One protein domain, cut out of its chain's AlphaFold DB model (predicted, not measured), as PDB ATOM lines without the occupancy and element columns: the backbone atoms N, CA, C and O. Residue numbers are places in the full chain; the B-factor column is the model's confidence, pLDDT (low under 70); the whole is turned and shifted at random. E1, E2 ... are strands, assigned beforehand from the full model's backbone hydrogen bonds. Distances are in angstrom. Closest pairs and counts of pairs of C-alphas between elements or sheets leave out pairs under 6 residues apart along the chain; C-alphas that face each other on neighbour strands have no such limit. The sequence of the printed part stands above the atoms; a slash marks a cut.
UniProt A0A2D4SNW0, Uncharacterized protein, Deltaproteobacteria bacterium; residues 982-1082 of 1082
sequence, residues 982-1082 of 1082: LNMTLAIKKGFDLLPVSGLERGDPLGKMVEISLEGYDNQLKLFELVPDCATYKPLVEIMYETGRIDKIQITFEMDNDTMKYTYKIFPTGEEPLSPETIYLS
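This is residues 982 to 1082 of the 1082 residues of an uncharacterized protein of Deltaproteobacteria bacterium (UniProt A0A2D4SNW0). Two twisted sheets of four strands each lie partly face to face as a loose sandwich, with E6 and E7 as the long inner strands of one sheet and E1 and E4 as the inner strands of the other. Their edge strands E5 and E8 come near each other on one side, while on the other side the long link of residues 997 to 1008 leads from E2 across to E3. The printed part has 101 residues with no named helix and eight named strands, E1 to E8 in order, and its class is all strand. The sheet orders are E3, E6, E7, E8 and E2, E1, E4, E5, both antiparallel throughout. The whole is compact, with a radius of gyration of the C-alphas of 13.4 A and spans of 38 by 33 by 20 A.

In the first sheet, E6 is residues 1046 to 1056, 28.3 A from first to last C-alpha, and E7 is residues 1059 to 1068, 28.8 A. E3 is residues 1009 to 1013, 13.2 A, and E8 is residues 1077 to 1081, 12.9 A, ending with C-alpha 1081 at (152.417, 127.534, 80.847). In the second sheet, E4 is residues 1020 to 1026, 18.4 A, and E1 is residues 985 to 990, 15.7 A, beginning with C-alpha 985 at (163.540, 137.292, 82.161). E5 is residues 1035 to 1040, 12.7 A, and E2 is residues 993 to 996, 9.7 A.

E6, E7 and E8 form a meander, each strand the antiparallel neighbour of the one before. In the hairpin E6 and E7, N 1052 and O 1063 are 2.8 A apart, within hydrogen-bond range. In the hairpin E7 and E8, N 1062 and O 1079 are 2.9 A apart. E3 is antiparallel to E6, with N 1010 and O 1051 2.8 A apart. This sheet is strongly twisted, its C-alphas up to 5.7 A off its best plane. In the other sheet, E1 and E4 are antiparallel at 137 degrees, with N 1024 and O 987 2.8 A apart. The hairpin E4 and E5 has N 1023 and O 1037 at 2.8 A, and the hairpin E1 and E2 has N 988 and O 995 at 2.8 A. This sheet is only just strongly twisted, at up to 4.5 A. Between the sheets, the closest C-alphas of E5 and E8 are those of Leu 1036 and Leu 1081, 7.7 A apart; E4 and E6 are apart, as are E2 and E3.

The C-alphas farthest apart are those of Asp 1029 and Glu 1071, at 40.6 A. The printed part has no cut and ends at Ser 1082, the chain's last residue. The link from E2 to E3, 12 residues, is long. The mean pLDDT of the printed part is 71.1, and 40 residues are under 70, among them residues 1026 to 1037 and 1078 to 1082.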
ATOM      1  N   LEU A 982     166.075 129.282  83.707       69.44
ATOM      2  CA  LEU A 982     165.137 130.143  83.004       69.44
ATOM      3  C   LEU A 982     165.770 130.643  81.708       69.44
ATOM      4  O   LEU A 982     166.872 131.187  81.680       69.44
ATOM      5  N   ASN A 983     165.041 130.489  80.613       66.50
ATOM      6  CA  ASN A 983     165.443 130.979  79.299       66.50
ATOM      7  C   ASN A 983     164.865 132.368  78.983       66.50
ATOM      8  O   ASN A 983     165.002 132.850  77.861       66.50
ATOM      9  N   MET A 984     164.193 132.975  79.959       70.38
ATOM     10  CA  MET A 984     163.533 134.265  79.855       70.38
ATOM     11  C   MET A 984     163.708 135.058  81.144       70.38
ATOM     12  O   MET A 984     163.863 134.479  82.214       70.38
ATOM     13  N   THR A 985     163.648 136.380  81.023       77.38
ATOM     14  CA  THR A 985     163.540 137.292  82.161       77.38
ATOM     15  C   THR A 985     162.075 137.635  82.340       77.38
ATOM     16  O   THR A 985     161.439 138.125  81.406       77.38
ATOM     17  N   LEU A 986     161.534 137.373  83.524       80.06
ATOM     18  CA  LEU A 986     160.174 137.762  83.863       80.06
ATOM     19  C   LEU A 986     160.174 139.179  84.412       80.06
ATOM     20  O   LEU A 986     161.017 139.545  85.228       80.06
ATOM     21  N   ALA A 987     159.217 139.978  83.960       82.44
ATOM     22  CA  ALA A 987     159.045 141.347  84.409       82.44
ATOM     23  C   ALA A 987     157.626 141.589  84.917       82.44
ATOM     24  O   ALA A 987     156.662 141.036  84.390       82.44
ATOM     25  N   ILE A 988     157.498 142.455  85.915       80.62
ATOM     26  CA  ILE A 988     156.219 142.986  86.387       80.62
ATOM     27  C   ILE A 988     155.975 144.349  85.759       80.62
ATOM     28  O   ILE A 988     156.893 145.155  85.602       80.62
ATOM     29  N   LYS A 989     154.721 144.634  85.417       75.25
ATOM     30  CA  LYS A 989     154.347 145.963  84.933       75.25
ATOM     31  C   LYS A 989     154.038 146.890  86.104       75.25
ATOM     32  O   LYS A 989     153.125 146.613  86.877       75.25
ATOM     33  N   LYS A 990     154.763 148.006  86.209       73.38
ATOM     34  CA  LYS A 990     154.497 149.098  87.157       73.38
ATOM     35  C   LYS A 990     154.224 150.377  86.367       73.38
ATOM     36  O   LYS A 990     155.138 150.986  85.826       73.38
ATOM     37  N   GLY A 991     152.958 150.777  86.259       72.44
ATOM     38  CA  GLY A 991     152.574 151.878  85.372       72.44
ATOM     39  C   GLY A 991     152.834 151.533  83.899       72.44
ATOM     40  O   GLY A 991     152.264 150.567  83.386       72.44
ATOM     41  N   PHE A 992     153.677 152.315  83.219       68.88
ATOM     42  CA  PHE A 992     154.126 152.035  81.846       68.88
ATOM     43  C   PHE A 992     155.425 151.221  81.784       68.88
ATOM     44  O   PHE A 992     155.735 150.682  80.722       68.88
ATOM     45  N   ASP A 993     156.127 151.072  82.908       70.50
ATOM     46  CA  ASP A 993     157.415 150.392  82.968       70.50
ATOM     47  C   ASP A 993     157.249 148.886  83.164       70.50
ATOM     48  O   ASP A 993     156.355 148.416  83.876       70.50
ATOM     49  N   LEU A 994     158.151 148.123  82.552       77.00
ATOM     50  CA  LEU A 994     158.332 146.702  82.816       77.00
ATOM     51  C   LEU A 994     159.622 146.518  83.596       77.00
ATOM     52  O   LEU A 994     160.712 146.744  83.080       77.00
ATOM     53  N   LEU A 995     159.473 146.120  84.853       80.12
ATOM     54  CA  LEU A 995     160.576 145.954  85.783       80.12
ATOM     55  C   LEU A 995     160.913 144.465  85.884       80.12
ATOM     56  O   LEU A 995     160.022 143.690  86.244       80.12
ATOM     57  N   PRO A 996     162.149 144.040  85.567       82.44
ATOM     58  CA  PRO A 996     162.554 142.651  85.740       82.44
ATOM     59  C   PRO A 996     162.426 142.237  87.210       82.44
ATOM     60  O   PRO A 996     162.676 143.027  88.122       82.44
ATOM     61  N   VAL A 997     162.014 140.992  87.439       82.31
ATOM     62  CA  VAL A 997     161.898 140.418  88.777       82.31
ATOM     63  C   VAL A 997     163.204 139.721  89.122       82.31
ATOM     64  O   VAL A 997     163.559 138.716  88.508       82.31
ATOM     65  N   SER A 998     163.898 140.235  90.137       83.25
ATOM     66  CA  SER A 998     165.157 139.648  90.592       83.25
ATOM     67  C   SER A 998     164.974 138.187  91.005       83.25
ATOM     68  O   SER A 998     164.062 137.851  91.762       83.25
ATOM     69  N   GLY A 999     165.842 137.308  90.504       78.44
ATOM     70  CA  GLY A 999     165.763 135.867  90.740       78.44
ATOM     71  C   GLY A 999     164.845 135.106  89.779       78.44
ATOM     72  O   GLY A 999     164.824 133.877  89.846       78.44
ATOM     73  N   LEU A1000     164.119 135.816  88.910       80.62
ATOM     74  CA  LEU A1000     163.408 135.279  87.748       80.62
ATOM     75  C   LEU A1000     164.002 135.840  86.447       80.62
ATOM     76  O   LEU A1000     163.284 136.140  85.487       80.62
ATOM     77  N   GLU A1001     165.319 136.029  86.433       83.12
ATOM     78  CA  GLU A1001     166.053 136.542  85.286       83.12
ATOM     79  C   GLU A1001     166.548 135.388  84.408       83.12
ATOM     80  O   GLU A1001     166.687 134.239  84.834       83.12
ATOM     81  N   ARG A1002     166.830 135.684  83.139       75.50
ATOM     82  CA  ARG A1002     167.433 134.706  82.227       75.50
ATOM     83  C   ARG A1002     168.728 134.148  82.830       75.50
ATOM     84  O   ARG A1002     169.626 134.901  83.193       75.50
ATOM     85  N   GLY A1003     168.845 132.823  82.857       75.56
ATOM     86  CA  GLY A1003     169.982 132.105  83.432       75.56
ATOM     87  C   GLY A1003     169.823 131.745  84.912       75.56
ATOM     88  O   GLY A1003     170.605 130.928  85.398       75.56
ATOM     89  N   ASP A1004     168.811 132.269  85.616       81.38
ATOM     90  CA  ASP A1004     168.504 131.817  86.976       81.38
ATOM     91  C   ASP A1004     168.061 130.341  86.971       81.38
ATOM     92  O   ASP A1004     167.327 129.917  86.076       81.38
ATOM     93  N   PRO A1005     168.476 129.530  87.958       79.06
ATOM     94  CA  PRO A1005     168.125 128.115  88.018       79.06
ATOM     95  C   PRO A1005     166.616 127.896  88.193       79.06
ATOM     96  O   PRO A1005     165.957 128.580  88.979       79.06
ATOM     97  N   LEU A1006     166.082 126.888  87.498       77.69
ATOM     98  CA  LEU A1006     164.702 126.433  87.690       77.69
ATOM     99  C   LEU A1006     164.543 125.770  89.069       77.69
ATOM    100  O   LEU A1006     165.496 125.247  89.644       77.69
ATOM    101  N   GLY A1007     163.331 125.813  89.616       75.31
ATOM    102  CA  GLY A1007     162.988 125.346  90.963       75.31
ATOM    103  C   GLY A1007     163.297 126.355  92.074       75.31
ATOM    104  O   GLY A1007     162.986 126.107  93.238       75.31
ATOM    105  N   LYS A1008     163.887 127.510  91.742       79.88
ATOM    106  CA  LYS A1008     164.112 128.601  92.694       79.88
ATOM    107  C   LYS A1008     162.781 129.283  93.021       79.88
ATOM    108  O   LYS A1008     162.080 129.752  92.127       79.88
ATOM    109  N   MET A1009     162.449 129.340  94.307       81.38
ATOM    110  CA  MET A1009     161.323 130.130  94.802       81.38
ATOM    111  C   MET A1009     161.744 131.597  94.899       81.38
ATOM    112  O   MET A1009     162.774 131.912  95.499       81.38
ATOM    113  N   VAL A1010     160.947 132.484  94.311       83.69
ATOM    114  CA  VAL A1010     161.159 133.931  94.321       83.69
ATOM    115  C   VAL A1010     159.997 134.607  95.025       83.69
ATOM    116  O   VAL A1010     158.835 134.334  94.736       83.69
ATOM    117  N   GLU A1011     160.318 135.494  95.960       83.94
ATOM    118  CA  GLU A1011     159.343 136.297  96.689       83.94
ATOM    119  C   GLU A1011     159.295 137.706  96.091       83.94
ATOM    120  O   GLU A1011     160.304 138.405  96.036       83.94
ATOM    121  N   ILE A1012     158.113 138.115  95.635       81.56
ATOM    122  CA  ILE A1012     157.846 139.430  95.057       81.56
ATOM    123  C   ILE A1012     156.998 140.206  96.059       81.56
ATOM    124  O   ILE A1012     155.854 139.835  96.323       81.56
ATOM    125  N   SER A1013     157.548 141.284  96.615       80.06
ATOM    126  CA  SER A1013     156.764 142.239  97.404       80.06
ATOM    127  C   SER A1013     155.922 143.104  96.469       80.06
ATOM    128  O   SER A1013     156.432 143.629  95.477       80.06
ATOM    129  N   LEU A1014     154.632 143.240  96.781       72.69
ATOM    130  CA  LEU A1014     153.672 144.020  95.996       72.69
ATOM    131  C   LEU A1014     153.275 145.331  96.683       72.69
ATOM    132  O   LEU A1014     152.225 145.899  96.381       72.69
ATOM    133  N   GLU A1015     154.128 145.860  97.565       69.44
ATOM    134  CA  GLU A1015     153.894 147.161  98.191       69.44
ATOM    135  C   GLU A1015     153.641 148.255  97.133       69.44
ATOM    136  O   GLU A1015     154.515 148.626  96.343       69.44
ATOM    137  N   GLY A1016     152.408 148.776  97.114       63.56
ATOM    138  CA  GLY A1016     151.979 149.851  96.214       63.56
ATOM    139  C   GLY A1016     151.452 149.413  94.842       63.56
ATOM    140  O   GLY A1016     151.324 150.271  93.969       63.56
ATOM    141  N   TYR A1017     151.150 148.129  94.636       63.75
ATOM    142  CA  TYR A1017     150.461 147.630  93.441       63.75
ATOM    143  C   TYR A1017     148.963 147.411  93.721       63.75
ATOM    144  O   TYR A1017     148.577 147.079  94.842       63.75
ATOM    145  N   ASP A1018     148.117 147.606  92.704       61.19
ATOM    146  CA  ASP A1018     146.697 147.232  92.763       61.19
ATOM    147  C   ASP A1018     146.553 145.700  92.869       61.19
ATOM    148  O   ASP A1018     147.521 144.966  92.674       61.19
ATOM    149  N   ASN A1019     145.347 145.188  93.142       64.38
ATOM    150  CA  ASN A1019     145.075 143.755  93.356       64.38
ATOM    151  C   ASN A1019     145.269 142.849  92.106       64.38
ATOM    152  O   ASN A1019     144.638 141.797  91.978       64.38
ATOM    153  N   GLN A1020     146.101 143.258  91.149       65.25
ATOM    154  CA  GLN A1020     146.422 142.540  89.924       65.25
ATOM    155  C   GLN A1020     147.938 142.512  89.710       65.25
ATOM    156  O   GLN A1020     148.577 143.554  89.567       65.25
ATOM    157  N   LEU A1021     148.505 141.309  89.601       71.12
ATOM    158  CA  LEU A1021     149.880 141.098  89.157       71.12
ATOM    159  C   LEU A1021     149.874 140.514  87.745       71.12
ATOM    160  O   LEU A1021     149.324 139.441  87.510       71.12
ATOM    161  N   LYS A1022     150.541 141.192  86.810       75.00
ATOM    162  CA  LYS A1022     150.798 140.665  85.465       75.00
ATOM    163  C   LYS A1022     152.296 140.470  85.274       75.00
ATOM    164  O   LYS A1022     153.044 141.448  85.336       75.00
ATOM    165  N   LEU A1023     152.716 139.229  85.038       72.75
ATOM    166  CA  LEU A1023     154.079 138.904  84.628       72.75
ATOM    167  C   LEU A1023     154.158 138.859  83.110       72.75
ATOM    168  O   LEU A1023     153.311 138.265  82.445       72.75
ATOM    169  N   PHE A1024     155.208 139.456  82.571       73.62
ATOM    170  CA  PHE A1024     155.492 139.523  81.147       73.62
ATOM    171  C   PHE A1024     156.812 138.825  80.852       73.62
ATOM    172  O   PHE A1024     157.754 138.908  81.641       73.62
ATOM    173  N   GLU A1025     156.892 138.182  79.689       72.00
ATOM    174  CA  GLU A1025     158.180 137.787  79.123       72.00
ATOM    175  C   GLU A1025     158.899 139.051  78.649       72.00
ATOM    176  O   GLU A1025     158.394 139.769  77.779       72.00
ATOM    177  N   LEU A1026     160.070 139.337  79.212       65.81
ATOM    178  CA  LEU A1026     160.920 140.412  78.729       65.81
ATOM    179  C   LEU A1026     161.906 139.824  77.723       65.81
ATOM    180  O   LEU A1026     162.862 139.146  78.102       65.81
ATOM    181  N   VAL A1027     161.655 140.069  76.437       63.34
ATOM    182  CA  VAL A1027     162.591 139.756  75.352       63.34
ATOM    183  C   VAL A1027     163.275 141.069  74.942       63.34
ATOM    184  O   VAL A1027     162.576 141.993  74.512       63.34
ATOM    185  N   PRO A1028     164.607 141.194  75.095       57.06
ATOM    186  CA  PRO A1028     165.359 142.366  74.656       57.06
ATOM    187  C   PRO A1028     165.051 142.711  73.194       57.06
ATOM    188  O   PRO A1028     164.815 141.820  72.378       57.06
ATOM    189  N   ASP A1029     165.004 144.006  72.879       54.88
ATOM    190  CA  ASP A1029     164.763 144.547  71.531       54.88
ATOM    191  C   ASP A1029     163.400 144.198  70.892       54.88
ATOM    192  O   ASP A1029     163.181 144.417  69.697       54.88
ATOM    193  N   CYS A1030     162.441 143.711  71.689       52.94
ATOM    194  CA  CYS A1030     161.080 143.398  71.251       52.94
ATOM    195  C   CYS A1030     160.058 144.363  71.869       52.94
ATOM    196  O   CYS A1030     159.770 144.292  73.059       52.94
ATOM    197  N   ALA A1031     159.405 145.196  71.055       46.12
ATOM    198  CA  ALA A1031     158.361 146.127  71.517       46.12
ATOM    199  C   ALA A1031     157.002 145.466  71.863       46.12
ATOM    200  O   ALA A1031     155.987 146.152  71.973       46.12
ATOM    201  N   THR A1032     156.932 144.135  71.973       51.16
ATOM    202  CA  THR A1032     155.687 143.419  72.303       51.16
ATOM    203  C   THR A1032     155.848 142.604  73.560       51.16
ATOM    204  O   THR A1032     156.646 141.669  73.593       51.16
ATOM    205  N   TYR A1033     154.990 142.898  74.525       59.47
ATOM    206  CA  TYR A1033     154.919 142.200  75.793       59.47
ATOM    207  C   TYR A1033     153.590 141.462  75.845       59.47
ATOM    208  O   TYR A1033     152.526 142.084  75.890       59.47
ATOM    209  N   LYS A1034     153.639 140.131  75.793       57.53
ATOM    210  CA  LYS A1034     152.472 139.304  76.093       57.53
ATOM    211  C   LYS A1034     152.518 138.980  77.590       57.53
ATOM    212  O   LYS A1034     153.566 138.523  78.050       57.53
ATOM    213  N   PRO A1035     151.442 139.232  78.356       60.47
ATOM    214  CA  PRO A1035     151.381 138.746  79.725       60.47
ATOM    215  C   PRO A1035     151.427 137.213  79.686       60.47
ATOM    216  O   PRO A1035     150.642 136.583  78.974       60.47
ATOM    217  N   LEU A1036     152.394 136.634  80.391       67.06
ATOM    218  CA  LEU A1036     152.545 135.192  80.574       67.06
ATOM    219  C   LEU A1036     151.628 134.693  81.690       67.06
ATOM    220  O   LEU A1036     151.043 133.622  81.583       67.06
ATOM    221  N   VAL A1037     151.506 135.487  82.753       68.69
ATOM    222  CA  VAL A1037     150.731 135.161  83.950       68.69
ATOM    223  C   VAL A1037     149.965 136.401  84.372       68.69
ATOM    224  O   VAL A1037     150.540 137.484  84.472       68.69
ATOM    225  N   GLU A1038     148.675 136.239  84.635       70.88
ATOM    226  CA  GLU A1038     147.836 137.259  85.250       70.88
ATOM    227  C   GLU A1038     147.223 136.663  86.515       70.88
ATOM    228  O   GLU A1038     146.420 135.738  86.446       70.88
ATOM    229  N   ILE A1039     147.646 137.175  87.668       69.25
ATOM    230  CA  ILE A1039     147.107 136.819  88.976       69.25
ATOM    231  C   ILE A1039     146.202 137.973  89.391       69.25
ATOM    232  O   ILE A1039     146.677 139.084  89.642       69.25
ATOM    233  N   MET A1040     144.896 137.718  89.433       66.88
ATOM    234  CA  MET A1040     143.911 138.665  89.951       66.88
ATOM    235  C   MET A1040     143.457 138.223  91.335       66.88
ATOM    236  O   MET A1040     143.109 137.062  91.530       66.88
ATOM    237  N   TYR A1041     143.428 139.158  92.279       66.31
ATOM    238  CA  TYR A1041     142.927 138.912  93.623       66.31
ATOM    239  C   TYR A1041     141.722 139.811  93.900       66.31
ATOM    240  O   TYR A1041     141.810 141.035  93.868       66.31
ATOM    241  N   GLU A1042     140.554 139.212  94.123       59.88
ATOM    242  CA  GLU A1042     139.294 139.965  94.135       59.88
ATOM    243  C   GLU A1042     139.095 140.820  95.401       59.88
ATOM    244  O   GLU A1042     138.357 141.805  95.357       59.88
ATOM    245  N   THR A1043     139.758 140.509  96.524       58.81
ATOM    246  CA  THR A1043     139.460 141.137  97.826       58.81
ATOM    247  C   THR A1043     140.697 141.352  98.699       58.81
ATOM    248  O   THR A1043     141.304 140.383  99.123       58.81
ATOM    249  N   GLY A1044     141.017 142.598  99.070       63.69
ATOM    250  CA  GLY A1044     142.102 142.919 100.021       63.69
ATOM    251  C   GLY A1044     143.426 143.331  99.365       63.69
ATOM    252  O   GLY A1044     143.569 143.236  98.152       63.69
ATOM    253  N   ARG A1045     144.376 143.847 100.158       67.56
ATOM    254  CA  ARG A1045     145.736 144.186  99.696       67.56
ATOM    255  C   ARG A1045     146.620 142.935  99.738       67.56
ATOM    256  O   ARG A1045     146.511 142.140 100.668       67.56
ATOM    257  N   ILE A1046     147.478 142.762  98.734       69.75
ATOM    258  CA  ILE A1046     148.486 141.694  98.700       69.75
ATOM    259  C   ILE A1046     149.813 142.272  99.192       69.75
ATOM    260  O   ILE A1046     150.302 143.236  98.607       69.75
ATOM    261  N   ASP A1047     150.420 141.670 100.218       74.81
ATOM    262  CA  ASP A1047     151.746 142.090 100.697       74.81
ATOM    263  C   ASP A1047     152.852 141.494  99.824       74.81
ATOM    264  O   ASP A1047     153.806 142.172  99.425       74.81
ATOM    265  N   LYS A1048     152.724 140.201  99.511       80.31
ATOM    266  CA  LYS A1048     153.715 139.471  98.724       80.31
ATOM    267  C   LYS A1048     153.135 138.272  97.986       80.31
ATOM    268  O   LYS A1048     152.143 137.673  98.405       80.31
ATOM    269  N   ILE A1049     153.807 137.887  96.907       80.25
ATOM    270  CA  ILE A1049     153.557 136.648  96.170       80.25
ATOM    271  C   ILE A1049     154.861 135.860  96.099       80.25
ATOM    272  O   ILE A1049     155.896 136.397  95.717       80.25
ATOM    273  N   GLN A1050     154.812 134.582  96.457       83.38
ATOM    274  CA  GLN A1050     155.904 133.645  96.201       83.38
ATOM    275  C   GLN A1050     155.610 132.883  94.919       83.38
ATOM    276  O   GLN A1050     154.505 132.372  94.769       83.38
ATOM    277  N   ILE A1051     156.575 132.802  94.009       81.94
ATOM    278  CA  ILE A1051     156.442 132.104  92.731       81.94
ATOM    279  C   ILE A1051     157.646 131.188  92.547       81.94
ATOM    280  O   ILE A1051     158.785 131.608  92.727       81.94
ATOM    281  N   THR A1052     157.393 129.945  92.156       80.94
ATOM    282  CA  THR A1052     158.421 128.972  91.785       80.94
ATOM    283  C   THR A1052     158.138 128.483  90.374       80.94
ATOM    284  O   THR A1052     157.011 128.080  90.086       80.94
ATOM    285  N   PHE A1053     159.153 128.490  89.511       76.88
ATOM    286  CA  PHE A1053     159.077 127.935  88.158       76.88
ATOM    287  C   PHE A1053     159.783 126.589  88.104       76.88
ATOM    288  O   PHE A1053     160.923 126.474  88.540       76.88
ATOM    289  N   GLU A1054     159.136 125.583  87.540       75.88
ATOM    290  CA  GLU A1054     159.649 124.225  87.381       75.88
ATOM    291  C   GLU A1054     159.382 123.744  85.952       75.88
ATOM    292  O   GLU A1054     158.481 124.236  85.275       75.88
ATOM    293  N   MET A1055     160.154 122.770  85.476       66.31
ATOM    294  CA  MET A1055     159.848 122.079  84.222       66.31
ATOM    295  C   MET A1055     159.113 120.780  84.530       66.31
ATOM    296  O   MET A1055     159.594 119.975  85.326       66.31
ATOM    297  N   ASP A1056     157.983 120.556  83.865       57.12
ATOM    298  CA  ASP A1056     157.245 119.294  83.881       57.12
ATOM    299  C   ASP A1056     157.027 118.839  82.432       57.12
ATOM    300  O   ASP A1056     156.264 119.457  81.694       57.12
ATOM    301  N   ASN A1057     157.736 117.787  82.002       53.78
ATOM    302  CA  ASN A1057     157.618 117.203  80.656       53.78
ATOM    303  C   ASN A1057     157.652 118.251  79.520       53.78
ATOM    304  O   ASN A1057     156.724 118.342  78.718       53.78
ATOM    305  N   ASP A1058     158.713 119.066  79.481       51.34
ATOM    306  CA  ASP A1058     158.922 120.180  78.535       51.34
ATOM    307  C   ASP A1058     157.930 121.359  78.648       51.34
ATOM    308  O   ASP A1058     158.077 122.350  77.935       51.34
ATOM    309  N   THR A1059     156.978 121.306  79.582       53.38
ATOM    310  CA  THR A1059     156.040 122.396  79.883       53.38
ATOM    311  C   THR A1059     156.547 123.177  81.091       53.38
ATOM    312  O   THR A1059     156.936 122.585  82.103       53.38
ATOM    313  N   MET A1060     156.563 124.510  81.013       66.75
ATOM    314  CA  MET A1060     156.957 125.327  82.160       66.75
ATOM    315  C   MET A1060     155.782 125.386  83.134       66.75
ATOM    316  O   MET A1060     154.737 125.960  82.851       66.75
ATOM    317  N   LYS A1061     155.936 124.778  84.299       76.88
ATOM    318  CA  LYS A1061     154.979 124.862  85.394       76.88
ATOM    319  C   LYS A1061     155.383 126.017  86.297       76.88
ATOM    320  O   LYS A1061     156.558 126.164  86.620       76.88
ATOM    321  N   TYR A1062     154.421 126.803  86.760       76.81
ATOM    322  CA  TYR A1062     154.653 127.680  87.899       76.81
ATOM    323  C   TYR A1062     153.674 127.374  89.018       76.81
ATOM    324  O   TYR A1062     152.506 127.047  88.805       76.81
ATOM    325  N   THR A1063     154.193 127.459  90.233       79.94
ATOM    326  CA  THR A1063     153.398 127.396  91.452       79.94
ATOM    327  C   THR A1063     153.519 128.740  92.126       79.94
ATOM    328  O   THR A1063     154.635 129.239  92.278       79.94
ATOM    329  N   TYR A1064     152.401 129.330  92.528       81.75
ATOM    330  CA  TYR A1064     152.431 130.590  93.253       81.75
ATOM    331  C   TYR A1064     151.599 130.538  94.528       81.75
ATOM    332  O   TYR A1064     150.637 129.780  94.644       81.75
ATOM    333  N   LYS A1065     152.005 131.347  95.507       83.56
ATOM    334  CA  LYS A1065     151.346 131.496  96.801       83.56
ATOM    335  C   LYS A1065     151.168 132.976  97.108       83.56
ATOM    336  O   LYS A1065     152.148 133.721  97.125       83.56
ATOM    337  N   ILE A1066     149.929 133.392  97.349       80.38
ATOM    338  CA  ILE A1066     149.581 134.773  97.700       80.38
ATOM    339  C   ILE A1066     149.581 134.919  99.225       80.38
ATOM    340  O   ILE A1066     149.048 134.062  99.932       80.38
ATOM    341  N   PHE A1067     150.153 136.016  99.720       81.94
ATOM    342  CA  PHE A1067     150.122 136.415 101.125       81.94
ATOM    343  C   PHE A1067     149.346 137.740 101.239       81.94
ATOM    344  O   PHE A1067     149.913 138.804 100.956       81.94
ATOM    345  N   PRO A1068     148.051 137.693 101.594       77.19
ATOM    346  CA  PRO A1068     147.252 138.895 101.814       77.19
ATOM    347  C   PRO A1068     147.691 139.633 103.086       77.19
ATOM    348  O   PRO A1068     148.199 139.020 104.029       77.19
ATOM    349  N   THR A1069     147.486 140.953 103.125       77.62
ATOM    350  CA  THR A1069     147.884 141.782 104.269       77.62
ATOM    351  C   THR A1069     147.178 141.351 105.551       77.62
ATOM    352  O   THR A1069     145.969 141.524 105.691       77.62
ATOM    353  N   GLY A1070     147.944 140.849 106.522       75.44
ATOM    354  CA  GLY A1070     147.426 140.458 107.838       75.44
ATOM    355  C   GLY A1070     146.628 139.148 107.868       75.44
ATOM    356  O   GLY A1070     146.003 138.864 108.889       75.44
ATOM    357  N   GLU A1071     146.661 138.350 106.798       74.25
ATOM    358  CA  GLU A1071     145.979 137.051 106.712       74.25
ATOM    359  C   GLU A1071     146.972 135.890 106.539       74.25
ATOM    360  O   GLU A1071     148.154 136.077 106.235       74.25
ATOM    361  N   GLU A1072     146.493 134.660 106.744       78.25
ATOM    362  CA  GLU A1072     147.275 133.470 106.414       78.25
ATOM    363  C   GLU A1072     147.442 133.322 104.893       78.25
ATOM    364  O   GLU A1072     146.554 133.682 104.117       78.25
ATOM    365  N   PRO A1073     148.580 132.773 104.435       76.44
ATOM    366  CA  PRO A1073     148.827 132.618 103.015       76.44
ATOM    367  C   PRO A1073     147.877 131.602 102.388       76.44
ATOM    368  O   PRO A1073     147.710 130.493 102.899       76.44
ATOM    369  N   LEU A1074     147.334 131.962 101.228       75.94
ATOM    370  CA  LEU A1074     146.389 131.125 100.498       75.94
ATOM    371  C   LEU A1074     147.043 129.818 100.038       75.94
ATOM    372  O   LEU A1074     148.272 129.702  99.943       75.94
ATOM    373  N   SER A1075     146.213 128.810  99.764       76.06
ATOM    374  CA  SER A1075     146.687 127.546  99.203       76.06
ATOM    375  C   SER A1075     147.451 127.805  97.902       76.06
ATOM    376  O   SER A1075     146.977 128.590  97.082       76.06
ATOM    377  N   PRO A1076     148.616 127.169  97.699       75.81
ATOM    378  CA  PRO A1076     149.381 127.358  96.480       75.81
ATOM    379  C   PRO A1076     148.573 126.892  95.267       75.81
ATOM    380  O   PRO A1076     148.030 125.786  95.265       75.81
ATOM    381  N   GLU A1077     148.530 127.721  94.232       72.81
ATOM    382  CA  GLU A1077     147.939 127.367  92.947       72.81
ATOM    383  C   GLU A1077     149.038 126.945  91.974       72.81
ATOM    384  O   GLU A1077     150.114 127.544  91.914       72.81
ATOM    385  N   THR A1078     148.775 125.875  91.225       65.50
ATOM    386  CA  THR A1078     149.664 125.367  90.178       65.50
ATOM    387  C   THR A1078     149.047 125.653  88.825       65.50
ATOM    388  O   THR A1078     147.928 125.218  88.554       65.50
ATOM    389  N   ILE A1079     149.800 126.322  87.960       63.50
ATOM    390  CA  ILE A1079     149.388 126.609  86.591       63.50
ATOM    391  C   ILE A1079     150.500 126.162  85.640       63.50
ATOM    392  O   ILE A1079     151.693 126.325  85.901       63.50
ATOM    393  N   TYR A1080     150.092 125.574  84.523       52.34
ATOM    394  CA  TYR A1080     150.980 125.116  83.465       52.34
ATOM    395  C   TYR A1080     150.999 126.155  82.339       52.34
ATOM    396  O   TYR A1080     149.949 126.488  81.791       52.34
ATOM    397  N   LEU A1081     152.180 126.681  82.012       51.38
ATOM    398  CA  LEU A1081     152.417 127.534  80.847       51.38
ATOM    399  C   LEU A1081     152.780 126.634  79.667       51.38
ATOM    400  O   LEU A1081     153.847 126.018  79.666       51.38
ATOM    401  N   SER A1082     151.872 126.553  78.693       36.75
ATOM    402  CA  SER A1082     152.081 125.847  77.423       36.75
ATOM    403  C   SER A1082     153.089 126.549  76.527       36.75
ATOM    404  O   SER A1082     152.892 127.774  76.318       36.75
TER     405      SER A1082